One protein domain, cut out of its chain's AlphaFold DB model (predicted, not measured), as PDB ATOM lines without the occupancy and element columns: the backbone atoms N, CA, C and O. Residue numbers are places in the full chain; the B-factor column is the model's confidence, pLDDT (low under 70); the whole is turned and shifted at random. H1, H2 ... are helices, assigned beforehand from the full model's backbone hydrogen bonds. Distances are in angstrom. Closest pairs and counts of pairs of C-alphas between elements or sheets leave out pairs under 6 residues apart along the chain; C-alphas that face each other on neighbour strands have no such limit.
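AT A GLANCE: This is residues 50 to 130 of the 131 residues of an uncharacterized protein of Flavobacteriaceae bacterium M625 (UniProt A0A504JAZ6). Two long helices, H1 and H3, stand roughly side by side without touching and run in nearly reversed directions; between the last residue of H1 and the first of H3 the chain swings out in a wide, open loop that holds the short helix H2. The arrangement is loosely formed: no helix touches another, and the loop, residues 68 to 100, sticks out with residues 68 to 75 and 77 to 100. The printed part has 81 residues, with three named helices in the order H1, H2, H3 and no named strand, and its class is all helix. It is loose, with a radius of gyration of the C-alphas of 16.9 A, and elongated, its C-alphas spanning 49 by 31 by 27 A.

IN THESE COORDINATES: H1 is residues 50 to 67, Gln 50 to Leu 67, and measures 26.2 A from first to last C-alpha. It begins with C-alpha 50 at (3.115, 22.306, -46.975) and ends with C-alpha 67 at (21.410, 33.073, -31.559). Residues 68 to 82 follow with no named element. H2 is the five residues 83 to 87, Ser 83 to Ile 87, 7.1 A from first to last C-alpha. After residues 88 to 100, again with no named element, H3 takes up residues 101 to 129, His 101 to Phe 129. It is the longest helix, 29 residues and 42.6 A, and ends with C-alpha 129 at (0.762, 31.690, -65.076).

HOW THE PARTS SIT: H1 and H3 are apart, with no C-alpha of the one within 8 A of the other. The N-to-C direction of H1 has x, y and z components of 0.68, 0.35 and 0.65; that of H3 has -0.83, -0.09 and -0.54. H2 is apart from H1 and apart from H3. In H1 and H3 every O i to N i+4 pair is within hydrogen-bond range. In H2 0 of 1 such pairs is within range, and 1 of 2 O i to N i+3 pairs is.

THE WHOLE: The C-alphas of Thr 72 and Ser 130 are the two farthest apart, at 51.0 A, while the first and last printed C-alphas, of Gln 50 and Ser 130, are 18.9 A apart. The printed part has no cut. Both links are long: 15 residues between H1 and H2, and 13 between H2 and H3. The mean pLDDT of the printed part is 71.5. The model's confidence is low, with pLDDT under 70, in 35 residues of the printed part: residues 66 to 97, residue 99, and residues 129 to 130. H2 has a mean pLDDT of 56, H1 of 80 and H3 of 83.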
ATOM      1  N   GLN A  50       2.794  22.860 -48.292       75.62
ATOM      2  CA  GLN A  50       3.115  22.306 -46.975       75.62
ATOM      3  C   GLN A  50       4.623  22.071 -46.788       75.62
ATOM      4  O   GLN A  50       5.171  22.381 -45.735       75.62
ATOM      5  N   LYS A  51       5.325  21.600 -47.826       79.94
ATOM      6  CA  LYS A  51       6.774  21.348 -47.770       79.94
ATOM      7  C   LYS A  51       7.586  22.647 -47.645       79.94
ATOM      8  O   LYS A  51       8.626  22.648 -46.998       79.94
ATOM      9  N   TRP A  52       7.090  23.765 -48.186       81.25
ATOM     10  CA  TRP A  52       7.713  25.083 -47.993       81.25
ATOM     11  C   TRP A  52       7.690  25.547 -46.533       81.25
ATOM     12  O   TRP A  52       8.676  26.110 -46.066       81.25
ATOM     13  N   VAL A  53       6.603  25.282 -45.804       81.38
ATOM     14  CA  VAL A  53       6.503  25.626 -44.375       81.38
ATOM     15  C   VAL A  53       7.538  24.851 -43.560       81.38
ATOM     16  O   VAL A  53       8.188  25.433 -42.699       81.38
ATOM     17  N   VAL A  54       7.756  23.573 -43.883       84.19
ATOM     18  CA  VAL A  54       8.774  22.737 -43.225       84.19
ATOM     19  C   VAL A  54      10.188  23.275 -43.469       84.19
ATOM     20  O   VAL A  54      10.961  23.387 -42.522       84.19
ATOM     21  N   ILE A  55      10.513  23.677 -44.706       82.12
ATOM     22  CA  ILE A  55      11.804  24.317 -45.019       82.12
ATOM     23  C   ILE A  55      12.003  25.583 -44.175       82.12
ATOM     24  O   ILE A  55      13.062  25.766 -43.579       82.12
ATOM     25  N   ILE A  56      10.985  26.447 -44.097       85.94
ATOM     26  CA  ILE A  56      11.073  27.710 -43.351       85.94
ATOM     27  C   ILE A  56      11.257  27.441 -41.855       85.94
ATOM     28  O   ILE A  56      12.087  28.080 -41.215       85.94
ATOM     29  N   LEU A  57      10.526  26.467 -41.311       87.31
ATOM     30  CA  LEU A  57      10.624  26.072 -39.910       87.31
ATOM     31  C   LEU A  57      12.040  25.594 -39.552       87.31
ATOM     32  O   LEU A  57      12.578  26.005 -38.529       87.31
ATOM     33  N   ILE A  58      12.658  24.778 -40.412       86.19
ATOM     34  CA  ILE A  58      14.033  24.290 -40.225       86.19
ATOM     35  C   ILE A  58      15.033  25.449 -40.228       86.19
ATOM     36  O   ILE A  58      15.903  25.514 -39.363       86.19
ATOM     37  N   PHE A  59      14.886  26.393 -41.161       85.19
ATOM     38  CA  PHE A  59      15.745  27.578 -41.215       85.19
ATOM     39  C   PHE A  59      15.601  28.460 -39.972       85.19
ATOM     40  O   PHE A  59      16.603  28.919 -39.428       85.19
ATOM     41  N   ILE A  60      14.373  28.671 -39.498       85.25
ATOM     42  CA  ILE A  60      14.090  29.433 -38.277       85.25
ATOM     43  C   ILE A  60      14.705  28.743 -37.060       85.25
ATOM     44  O   ILE A  60      15.386  29.396 -36.275       85.25
ATOM     45  N   ALA A  61      14.519  27.430 -36.921       80.50
ATOM     46  CA  ALA A  61      15.092  26.660 -35.823       80.50
ATOM     47  C   ALA A  61      16.625  26.748 -35.808       80.50
ATOM     48  O   ALA A  61      17.217  26.943 -34.751       80.50
ATOM     49  N   LEU A  62      17.264  26.679 -36.980       78.00
ATOM     50  CA  LEU A  62      18.713  26.825 -37.102       78.00
ATOM     51  C   LEU A  62      19.180  28.244 -36.743       78.00
ATOM     52  O   LEU A  62      20.186  28.411 -36.059       78.00
ATOM     53  N   PHE A  63      18.436  29.266 -37.170       78.56
ATOM     54  CA  PHE A  63      18.767  30.666 -36.916       78.56
ATOM     55  C   PHE A  63      18.634  31.037 -35.433       78.56
ATOM     56  O   PHE A  63      19.554  31.605 -34.850       78.56
ATOM     57  N   PHE A  64      17.523  30.664 -34.794       76.38
ATOM     58  CA  PHE A  64      17.348  30.859 -33.354       76.38
ATOM     59  C   PHE A  64      18.301  29.981 -32.545       76.38
ATOM     60  O   PHE A  64      18.878  30.454 -31.570       76.38
ATOM     61  N   GLY A  65      18.533  28.742 -32.983       73.25
ATOM     62  CA  GLY A  65      19.534  27.863 -32.387       73.25
ATOM     63  C   GLY A  65      20.930  28.485 -32.392       73.25
ATOM     64  O   GLY A  65      21.637  28.366 -31.405       73.25
ATOM     65  N   ALA A  66      21.309  29.212 -33.445       65.75
ATOM     66  CA  ALA A  66      22.585  29.926 -33.495       65.75
ATOM     67  C   ALA A  66      22.627  31.177 -32.594       65.75
ATOM     68  O   ALA A  66      23.693  31.522 -32.092       65.75
ATOM     69  N   LEU A  67      21.492  31.852 -32.376       66.62
ATOM     70  CA  LEU A  67      21.410  33.073 -31.559       66.62
ATOM     71  C   LEU A  67      21.343  32.811 -30.050       66.62
ATOM     72  O   LEU A  67      21.821  33.633 -29.273       66.62
ATOM     73  N   LEU A  68      20.747  31.696 -29.620       67.06
ATOM     74  CA  LEU A  68      20.641  31.343 -28.197       67.06
ATOM     75  C   LEU A  68      21.950  30.792 -27.611       67.06
ATOM     76  O   LEU A  68      22.045  30.590 -26.401       67.06
ATOM     77  N   VAL A  69      22.956  30.543 -28.448       61.94
ATOM     78  CA  VAL A  69      24.245  30.005 -28.021       61.94
ATOM     79  C   VAL A  69      25.144  31.148 -27.549       61.94
ATOM     80  O   VAL A  69      25.526  31.991 -28.360       61.94
ATOM     81  N   PRO A  70      25.522  31.199 -26.258       56.97
ATOM     82  CA  PRO A  70      26.520  32.153 -25.800       56.97
ATOM     83  C   PRO A  70      27.864  31.871 -26.486       56.97
ATOM     84  O   PRO A  70      28.225  30.715 -26.701       56.97
ATOM     85  N   ASN A  71      28.619  32.933 -26.795       56.09
ATOM     86  CA  ASN A  71      29.923  32.937 -27.491       56.09
ATOM     87  C   ASN A  71      31.054  32.149 -26.784       56.09
ATOM     88  O   ASN A  71      32.238  32.370 -27.039       56.09
ATOM     89  N   THR A  72      30.734  31.245 -25.865       53.91
ATOM     90  CA  THR A  72      31.689  30.483 -25.077       53.91
ATOM     91  C   THR A  72      31.776  29.053 -25.593       53.91
ATOM     92  O   THR A  72      31.062  28.139 -25.188       53.91
ATOM     93  N   SER A  73      32.776  28.868 -26.452       53.34
ATOM     94  CA  SER A  73      33.309  27.602 -26.956       53.34
ATOM     95  C   SER A  73      32.510  26.913 -28.067       53.34
ATOM     96  O   SER A  73      31.313  26.661 -27.986       53.34
ATOM     97  N   ASN A  74      33.262  26.528 -29.096       54.03
ATOM     98  CA  ASN A  74      32.866  25.893 -30.356       54.03
ATOM     99  C   ASN A  74      32.248  24.482 -30.199       54.03
ATOM    100  O   ASN A  74      32.265  23.686 -31.136       54.03
ATOM    101  N   LYS A  75      31.723  24.138 -29.016       54.69
ATOM    102  CA  LYS A  75      31.264  22.790 -28.652       54.69
ATOM    103  C   LYS A  75      29.973  22.364 -29.353       54.69
ATOM    104  O   LYS A  75      29.721  21.172 -29.501       54.69
ATOM    105  N   ILE A  76      29.170  23.308 -29.837       53.97
ATOM    106  CA  ILE A  76      27.929  22.981 -30.557       53.97
ATOM    107  C   ILE A  76      28.221  22.534 -31.992       53.97
ATOM    108  O   ILE A  76      27.603  21.590 -32.477       53.97
ATOM    109  N   PHE A  77      29.253  23.103 -32.623       53.00
ATOM    110  CA  PHE A  77      29.744  22.633 -33.921       53.00
ATOM    111  C   PHE A  77      30.371  21.232 -33.858       53.00
ATOM    112  O   PHE A  77      30.362  20.536 -34.864       53.00
ATOM    113  N   SER A  78      30.875  20.793 -32.697       55.50
ATOM    114  CA  SER A  78      31.393  19.425 -32.528       55.50
ATOM    115  C   SER A  78      30.317  18.362 -32.294       55.50
ATOM    116  O   SER A  78      30.619  17.179 -32.391       55.50
ATOM    117  N   MET A  79      29.084  18.759 -31.960       54.12
ATOM    118  CA  MET A  79      27.976  17.827 -31.698       54.12
ATOM    119  C   MET A  79      27.106  17.594 -32.941       54.12
ATOM    120  O   MET A  79      26.420  16.581 -33.046       54.12
ATOM    121  N   ILE A  80      27.157  18.524 -33.895       54.53
ATOM    122  CA  ILE A  80      26.574  18.365 -35.223       54.53
ATOM    123  C   ILE A  80      27.601  17.612 -36.060       54.53
ATOM    124  O   ILE A  80      28.654  18.150 -36.400       54.53
ATOM    125  N   ASP A  81      27.311  16.354 -36.375       54.62
ATOM    126  CA  ASP A  81      28.188  15.560 -37.223       54.62
ATOM    127  C   ASP A  81      28.092  16.064 -38.675       54.62
ATOM    128  O   ASP A  81      27.221  15.678 -39.459       54.62
ATOM    129  N   PHE A  82      28.989  16.985 -39.037       55.47
ATOM    130  CA  PHE A  82      29.145  17.505 -40.398       55.47
ATOM    131  C   PHE A  82      29.767  16.472 -41.360       55.47
ATOM    132  O   PHE A  82      30.201  16.840 -42.451       55.47
ATOM    133  N   SER A  83      29.786  15.178 -41.020       58.88
ATOM    134  CA  SER A  83      30.236  14.087 -41.900       58.88
ATOM    135  C   SER A  83      29.578  14.117 -43.294       58.88
ATOM    136  O   SER A  83      30.223  13.804 -44.296       58.88
ATOM    137  N   PHE A  84      28.349  14.636 -43.419       54.84
ATOM    138  CA  PHE A  84      27.701  14.879 -44.719       54.84
ATOM    139  C   PHE A  84      28.434  15.895 -45.616       54.84
ATOM    140  O   PHE A  84      28.443  15.738 -46.837       54.84
ATOM    141  N   PHE A  85      29.096  16.906 -45.046       53.75
ATOM    142  CA  PHE A  85      29.965  17.812 -45.807       53.75
ATOM    143  C   PHE A  85      31.289  17.152 -46.200       53.75
ATOM    144  O   PHE A  85      31.948  17.635 -47.108       53.75
ATOM    145  N   ASN A  86      31.679  16.039 -45.576       54.53
ATOM    146  CA  ASN A  86      32.902  15.315 -45.926       54.53
ATOM    147  C   ASN A  86      32.745  14.503 -47.232       54.53
ATOM    148  O   ASN A  86      33.719  14.291 -47.954       54.53
ATOM    149  N   ILE A  87      31.509  14.105 -47.572       55.97
ATOM    150  CA  ILE A  87      31.150  13.510 -48.877       55.97
ATOM    151  C   ILE A  87      31.337  14.538 -49.997       55.97
ATOM    152  O   ILE A  87      31.874  14.231 -51.062       55.97
ATOM    153  N   ILE A  88      30.955  15.789 -49.736       55.06
ATOM    154  CA  ILE A  88      31.232  16.922 -50.613       55.06
ATOM    155  C   ILE A  88      32.634  17.403 -50.260       55.06
ATOM    156  O   ILE A  88      32.815  18.425 -49.613       55.06
ATOM    157  N   ARG A  89      33.651  16.625 -50.630       49.72
ATOM    158  CA  ARG A  89      35.055  16.940 -50.355       49.72
ATOM    159  C   ARG A  89      35.455  18.186 -51.160       49.72
ATOM    160  O   ARG A  89      36.114  18.087 -52.192       49.72
ATOM    161  N   ILE A  90      35.034  19.370 -50.702       55.38
ATOM    162  CA  ILE A  90      35.435  20.693 -51.185       55.38
ATOM    163  C   ILE A  90      36.880  20.862 -50.724       55.38
ATOM    164  O   ILE A  90      37.192  21.550 -49.757       55.38
ATOM    165  N   LYS A  91      37.777  20.120 -51.370       48.53
ATOM    166  CA  LYS A  91      39.215  20.187 -51.161       48.53
ATOM    167  C   LYS A  91      39.621  21.609 -51.521       48.53
ATOM    168  O   LYS A  91      39.611  21.931 -52.702       48.53
ATOM    169  N   ASN A  92      39.877  22.435 -50.502       53.97
ATOM    170  CA  ASN A  92      40.332  23.828 -50.547       53.97
ATOM    171  C   ASN A  92      40.398  24.420 -51.962       53.97
ATOM    172  O   ASN A  92      41.485  24.588 -52.509       53.97
ATOM    173  N   VAL A  93      39.248  24.751 -52.558       57.78
ATOM    174  CA  VAL A  93      39.209  25.367 -53.902       57.78
ATOM    175  C   VAL A  93      39.899  26.734 -53.907       57.78
ATOM    176  O   VAL A  93      40.327  27.212 -54.951       57.78
ATOM    177  N   PHE A  94      40.085  27.325 -52.723       58.19
ATOM    178  CA  PHE A  94      40.831  28.558 -52.519       58.19
ATOM    179  C   PHE A  94      41.830  28.394 -51.365       58.19
ATOM    180  O   PHE A  94      41.557  28.822 -50.244       58.19
ATOM    181  N   PRO A  95      43.005  27.787 -51.605       57.44
ATOM    182  CA  PRO A  95      43.974  27.471 -50.553       57.44
ATOM    183  C   PRO A  95      44.597  28.705 -49.875       57.44
ATOM    184  O   PRO A  95      45.313  28.554 -48.892       57.44
ATOM    185  N   LYS A  96      44.320  29.922 -50.369       58.84
ATOM    186  CA  LYS A  96      44.873  31.188 -49.858       58.84
ATOM    187  C   LYS A  96      43.815  32.212 -49.418       58.84
ATOM    188  O   LYS A  96      44.174  33.328 -49.056       58.84
ATOM    189  N   LEU A  97      42.521  31.875 -49.441       62.62
ATOM    190  CA  LEU A  97      41.486  32.791 -48.950       62.62
ATOM    191  C   LEU A  97      41.304  32.614 -47.442       62.62
ATOM    192  O   LEU A  97      40.636  31.692 -46.981       62.62
ATOM    193  N   ILE A  98      41.906  33.522 -46.676       70.56
ATOM    194  CA  ILE A  98      41.638  33.670 -45.247       70.56
ATOM    195  C   ILE A  98      40.342  34.473 -45.129       70.56
ATOM    196  O   ILE A  98      40.335  35.694 -45.281       70.56
ATOM    197  N   PHE A  99      39.225  33.784 -44.915       68.88
ATOM    198  CA  PHE A  99      37.951  34.453 -44.688       68.88
ATOM    199  C   PHE A  99      37.901  34.992 -43.259       68.88
ATOM    200  O   PHE A  99      38.003  34.235 -42.296       68.88
ATOM    201  N   SER A 100      37.727  36.306 -43.118       78.31
ATOM    202  CA  SER A 100      37.437  36.903 -41.815       78.31
ATOM    203  C   SER A 100      36.031  36.500 -41.353       78.31
ATOM    204  O   SER A 100      35.144  36.274 -42.182       78.31
ATOM    205  N   HIS A 101      35.795  36.455 -40.037       74.75
ATOM    206  CA  HIS A 101      34.467  36.154 -39.486       74.75
ATOM    207  C   HIS A 101      33.383  37.077 -40.067       74.75
ATOM    208  O   HIS A 101      32.310  36.612 -40.446       74.75
ATOM    209  N   THR A 102      33.697  38.360 -40.254       80.94
ATOM    210  CA  THR A 102      32.807  39.345 -40.885       80.94
ATOM    211  C   THR A 102      32.441  38.962 -42.320       80.94
ATOM    212  O   THR A 102      31.279  39.067 -42.711       80.94
ATOM    213  N   THR A 103      33.401  38.468 -43.105       82.75
ATOM    214  CA  THR A 103      33.158  38.022 -44.486       82.75
ATOM    215  C   THR A 103      32.244  36.797 -44.523       82.75
ATOM    216  O   THR A 103      31.361  36.729 -45.374       82.75
ATOM    217  N   ILE A 104      32.400  35.861 -43.583       79.19
ATOM    218  CA  ILE A 104      31.551  34.662 -43.474       79.19
ATOM    219  C   ILE A 104      30.112  35.048 -43.110       79.19
ATOM    220  O   ILE A 104      29.167  34.559 -43.736       79.19
ATOM    221  N   TYR A 105      29.923  35.962 -42.152       78.06
ATOM    222  CA  TYR A 105      28.591  36.469 -41.809       78.06
ATOM    223  C   TYR A 105      27.948  37.227 -42.975       78.06
ATOM    224  O   TYR A 105      26.772  37.017 -43.265       78.06
ATOM    225  N   GLY A 106      28.727  38.035 -43.702       86.25
ATOM    226  CA  GLY A 106      28.264  38.740 -44.898       86.25
ATOM    227  C   GLY A 106      27.823  37.792 -46.018       86.25
ATOM    228  O   GLY A 106      26.741  37.967 -46.576       86.25
ATOM    229  N   ILE A 107      28.611  36.750 -46.310       84.31
ATOM    230  CA  ILE A 107      28.264  35.744 -47.327       84.31
ATOM    231  C   ILE A 107      26.997  34.977 -46.935       84.31
ATOM    232  O   ILE A 107      26.135  34.720 -47.775       84.31
ATOM    233  N   SER A 108      26.856  34.658 -45.647       80.44
ATOM    234  CA  SER A 108      25.700  33.935 -45.118       80.44
ATOM    235  C   SER A 108      24.434  34.783 -45.224       80.44
ATOM    236  O   SER A 108      23.407  34.311 -45.708       80.44
ATOM    237  N   PHE A 109      24.525  36.063 -44.856       84.62
ATOM    238  CA  PHE A 109      23.434  37.024 -44.997       84.62
ATOM    239  C   PHE A 109      23.018  37.213 -46.461       84.62
ATOM    240  O   PHE A 109      21.828  37.166 -46.777       84.62
ATOM    241  N   LEU A 110      23.985  37.344 -47.374       89.06
ATOM    242  CA  LEU A 110      23.718  37.455 -48.809       89.06
ATOM    243  C   LEU A 110      23.004  36.210 -49.353       89.06
ATOM    244  O   LEU A 110      22.052  36.331 -50.122       89.06
ATOM    245  N   CYS A 111      23.428  35.021 -48.925       87.56
ATOM    246  CA  CYS A 111      22.801  33.759 -49.309       87.56
ATOM    247  C   CYS A 111      21.329  33.707 -48.862       87.56
ATOM    248  O   CYS A 111      20.447  33.383 -49.658       87.56
ATOM    249  N   ILE A 112      21.037  34.120 -47.624       87.31
ATOM    250  CA  ILE A 112      19.664  34.213 -47.104       87.31
ATOM    251  C   ILE A 112      18.825  35.184 -47.945       87.31
ATOM    252  O   ILE A 112      17.713  34.842 -48.355       87.31
ATOM    253  N   LEU A 113      19.354  36.373 -48.254       89.00
ATOM    254  CA  LEU A 113      18.659  37.343 -49.105       89.00
ATOM    255  C   LEU A 113      18.367  36.784 -50.500       89.00
ATOM    256  O   LEU A 113      17.273  36.994 -51.026       89.00
ATOM    257  N   PHE A 114      19.302  36.034 -51.081       90.25
ATOM    258  CA  PHE A 114      19.109  35.385 -52.373       90.25
ATOM    259  C   PHE A 114      17.952  34.374 -52.338       90.25
ATOM    260  O   PHE A 114      17.096  34.376 -53.223       90.25
ATOM    261  N   PHE A 115      17.836  33.573 -51.275       86.81
ATOM    262  CA  PHE A 115      16.686  32.678 -51.101       86.81
ATOM    263  C   PHE A 115      15.357  33.433 -50.990       86.81
ATOM    264  O   PHE A 115      14.364  33.028 -51.601       86.81
ATOM    265  N   VAL A 116      15.325  34.554 -50.264       88.12
ATOM    266  CA  VAL A 116      14.130  35.409 -50.183       88.12
ATOM    267  C   VAL A 116      13.743  35.930 -51.570       88.12
ATOM    268  O   VAL A 116      12.571  35.861 -51.952       88.12
ATOM    269  N   GLN A 117      14.720  36.388 -52.358       89.12
ATOM    270  CA  GLN A 117      14.500  36.843 -53.732       89.12
ATOM    271  C   GLN A 117      13.917  35.731 -54.616       89.12
ATOM    272  O   GLN A 117      12.948  35.975 -55.341       89.12
ATOM    273  N   LEU A 118      14.422  34.497 -54.506       87.12
ATOM    274  CA  LEU A 118      13.893  33.337 -55.234       87.12
ATOM    275  C   LEU A 118      12.424  33.052 -54.888       87.12
ATOM    276  O   LEU A 118      11.611  32.819 -55.787       87.12
ATOM    277  N   ILE A 119      12.049  33.120 -53.607       85.19
ATOM    278  CA  ILE A 119      10.658  32.924 -53.165       85.19
ATOM    279  C   ILE A 119       9.749  34.020 -53.736       85.19
ATOM    280  O   ILE A 119       8.658  33.726 -54.237       85.19
ATOM    281  N   MET A 120      10.184  35.283 -53.694       86.94
ATOM    282  CA  MET A 120       9.409  36.397 -54.249       86.94
ATOM    283  C   MET A 120       9.216  36.262 -55.760       86.94
ATOM    284  O   MET A 120       8.105  36.487 -56.254       86.94
ATOM    285  N   LEU A 121      10.265  35.868 -56.484       87.69
ATOM    286  CA  LEU A 121      10.210  35.656 -57.926       87.69
ATOM    287  C   LEU A 121       9.255  34.513 -58.274       87.69
ATOM    288  O   LEU A 121       8.348  34.702 -59.087       87.69
ATOM    289  N   LYS A 122       9.372  33.376 -57.580       81.81
ATOM    290  CA  LYS A 122       8.453  32.243 -57.731       81.81
ATOM    291  C   LYS A 122       7.002  32.665 -57.502       81.81
ATOM    292  O   LYS A 122       6.140  32.369 -58.321       81.81
ATOM    293  N   ARG A 123       6.727  33.432 -56.442       80.56
ATOM    294  CA  ARG A 123       5.374  33.931 -56.148       80.56
ATOM    295  C   ARG A 123       4.828  34.837 -57.256       80.56
ATOM    296  O   ARG A 123       3.625  34.826 -57.503       80.56
ATOM    297  N   ARG A 124       5.672  35.649 -57.900       84.50
ATOM    298  CA  ARG A 124       5.256  36.502 -59.026       84.50
ATOM    299  C   ARG A 124       4.957  35.689 -60.281       84.50
ATOM    300  O   ARG A 124       3.971  35.989 -60.945       84.50
ATOM    301  N   ILE A 125       5.779  34.687 -60.582       83.50
ATOM    302  CA  ILE A 125       5.595  33.779 -61.722       83.50
ATOM    303  C   ILE A 125       4.303  32.973 -61.535       83.50
ATOM    304  O   ILE A 125       3.430  33.032 -62.395       83.50
ATOM    305  N   ASP A 126       4.104  32.348 -60.372       79.81
ATOM    306  CA  ASP A 126       2.902  31.552 -60.074       79.81
ATOM    307  C   ASP A 126       1.603  32.373 -60.245       79.81
ATOM    308  O   ASP A 126       0.608  31.851 -60.734       79.81
ATOM    309  N   LYS A 127       1.612  33.676 -59.912       74.75
ATOM    310  CA  LYS A 127       0.462  34.584 -60.126       74.75
ATOM    311  C   LYS A 127       0.214  34.968 -61.587       74.75
ATOM    312  O   LYS A 127      -0.890  35.384 -61.915       74.75
ATOM    313  N   ARG A 128       1.242  34.946 -62.438       71.06
ATOM    314  CA  ARG A 128       1.136  35.322 -63.859       71.06
ATOM    315  C   ARG A 128       0.723  34.142 -64.738       71.06
ATOM    316  O   ARG A 128       0.118  34.376 -65.773       71.06
ATOM    317  N   PHE A 129       1.034  32.916 -64.317       67.06
ATOM    318  CA  PHE A 129       0.762  31.690 -65.076       67.06
ATOM    319  C   PHE A 129      -0.371  30.829 -64.494       67.06
ATOM    320  O   PHE A 129      -0.620  29.739 -64.998       67.06
ATOM    321  N   SER A 130      -1.077  31.296 -63.458       54.41
ATOM    322  CA  SER A 130      -2.357  30.711 -63.044       54.41
ATOM    323  C   SER A 130      -3.489  31.266 -63.919       54.41
ATOM    324  O   SER A 130      -4.166  32.216 -63.518       54.41
TER     325      SER A 130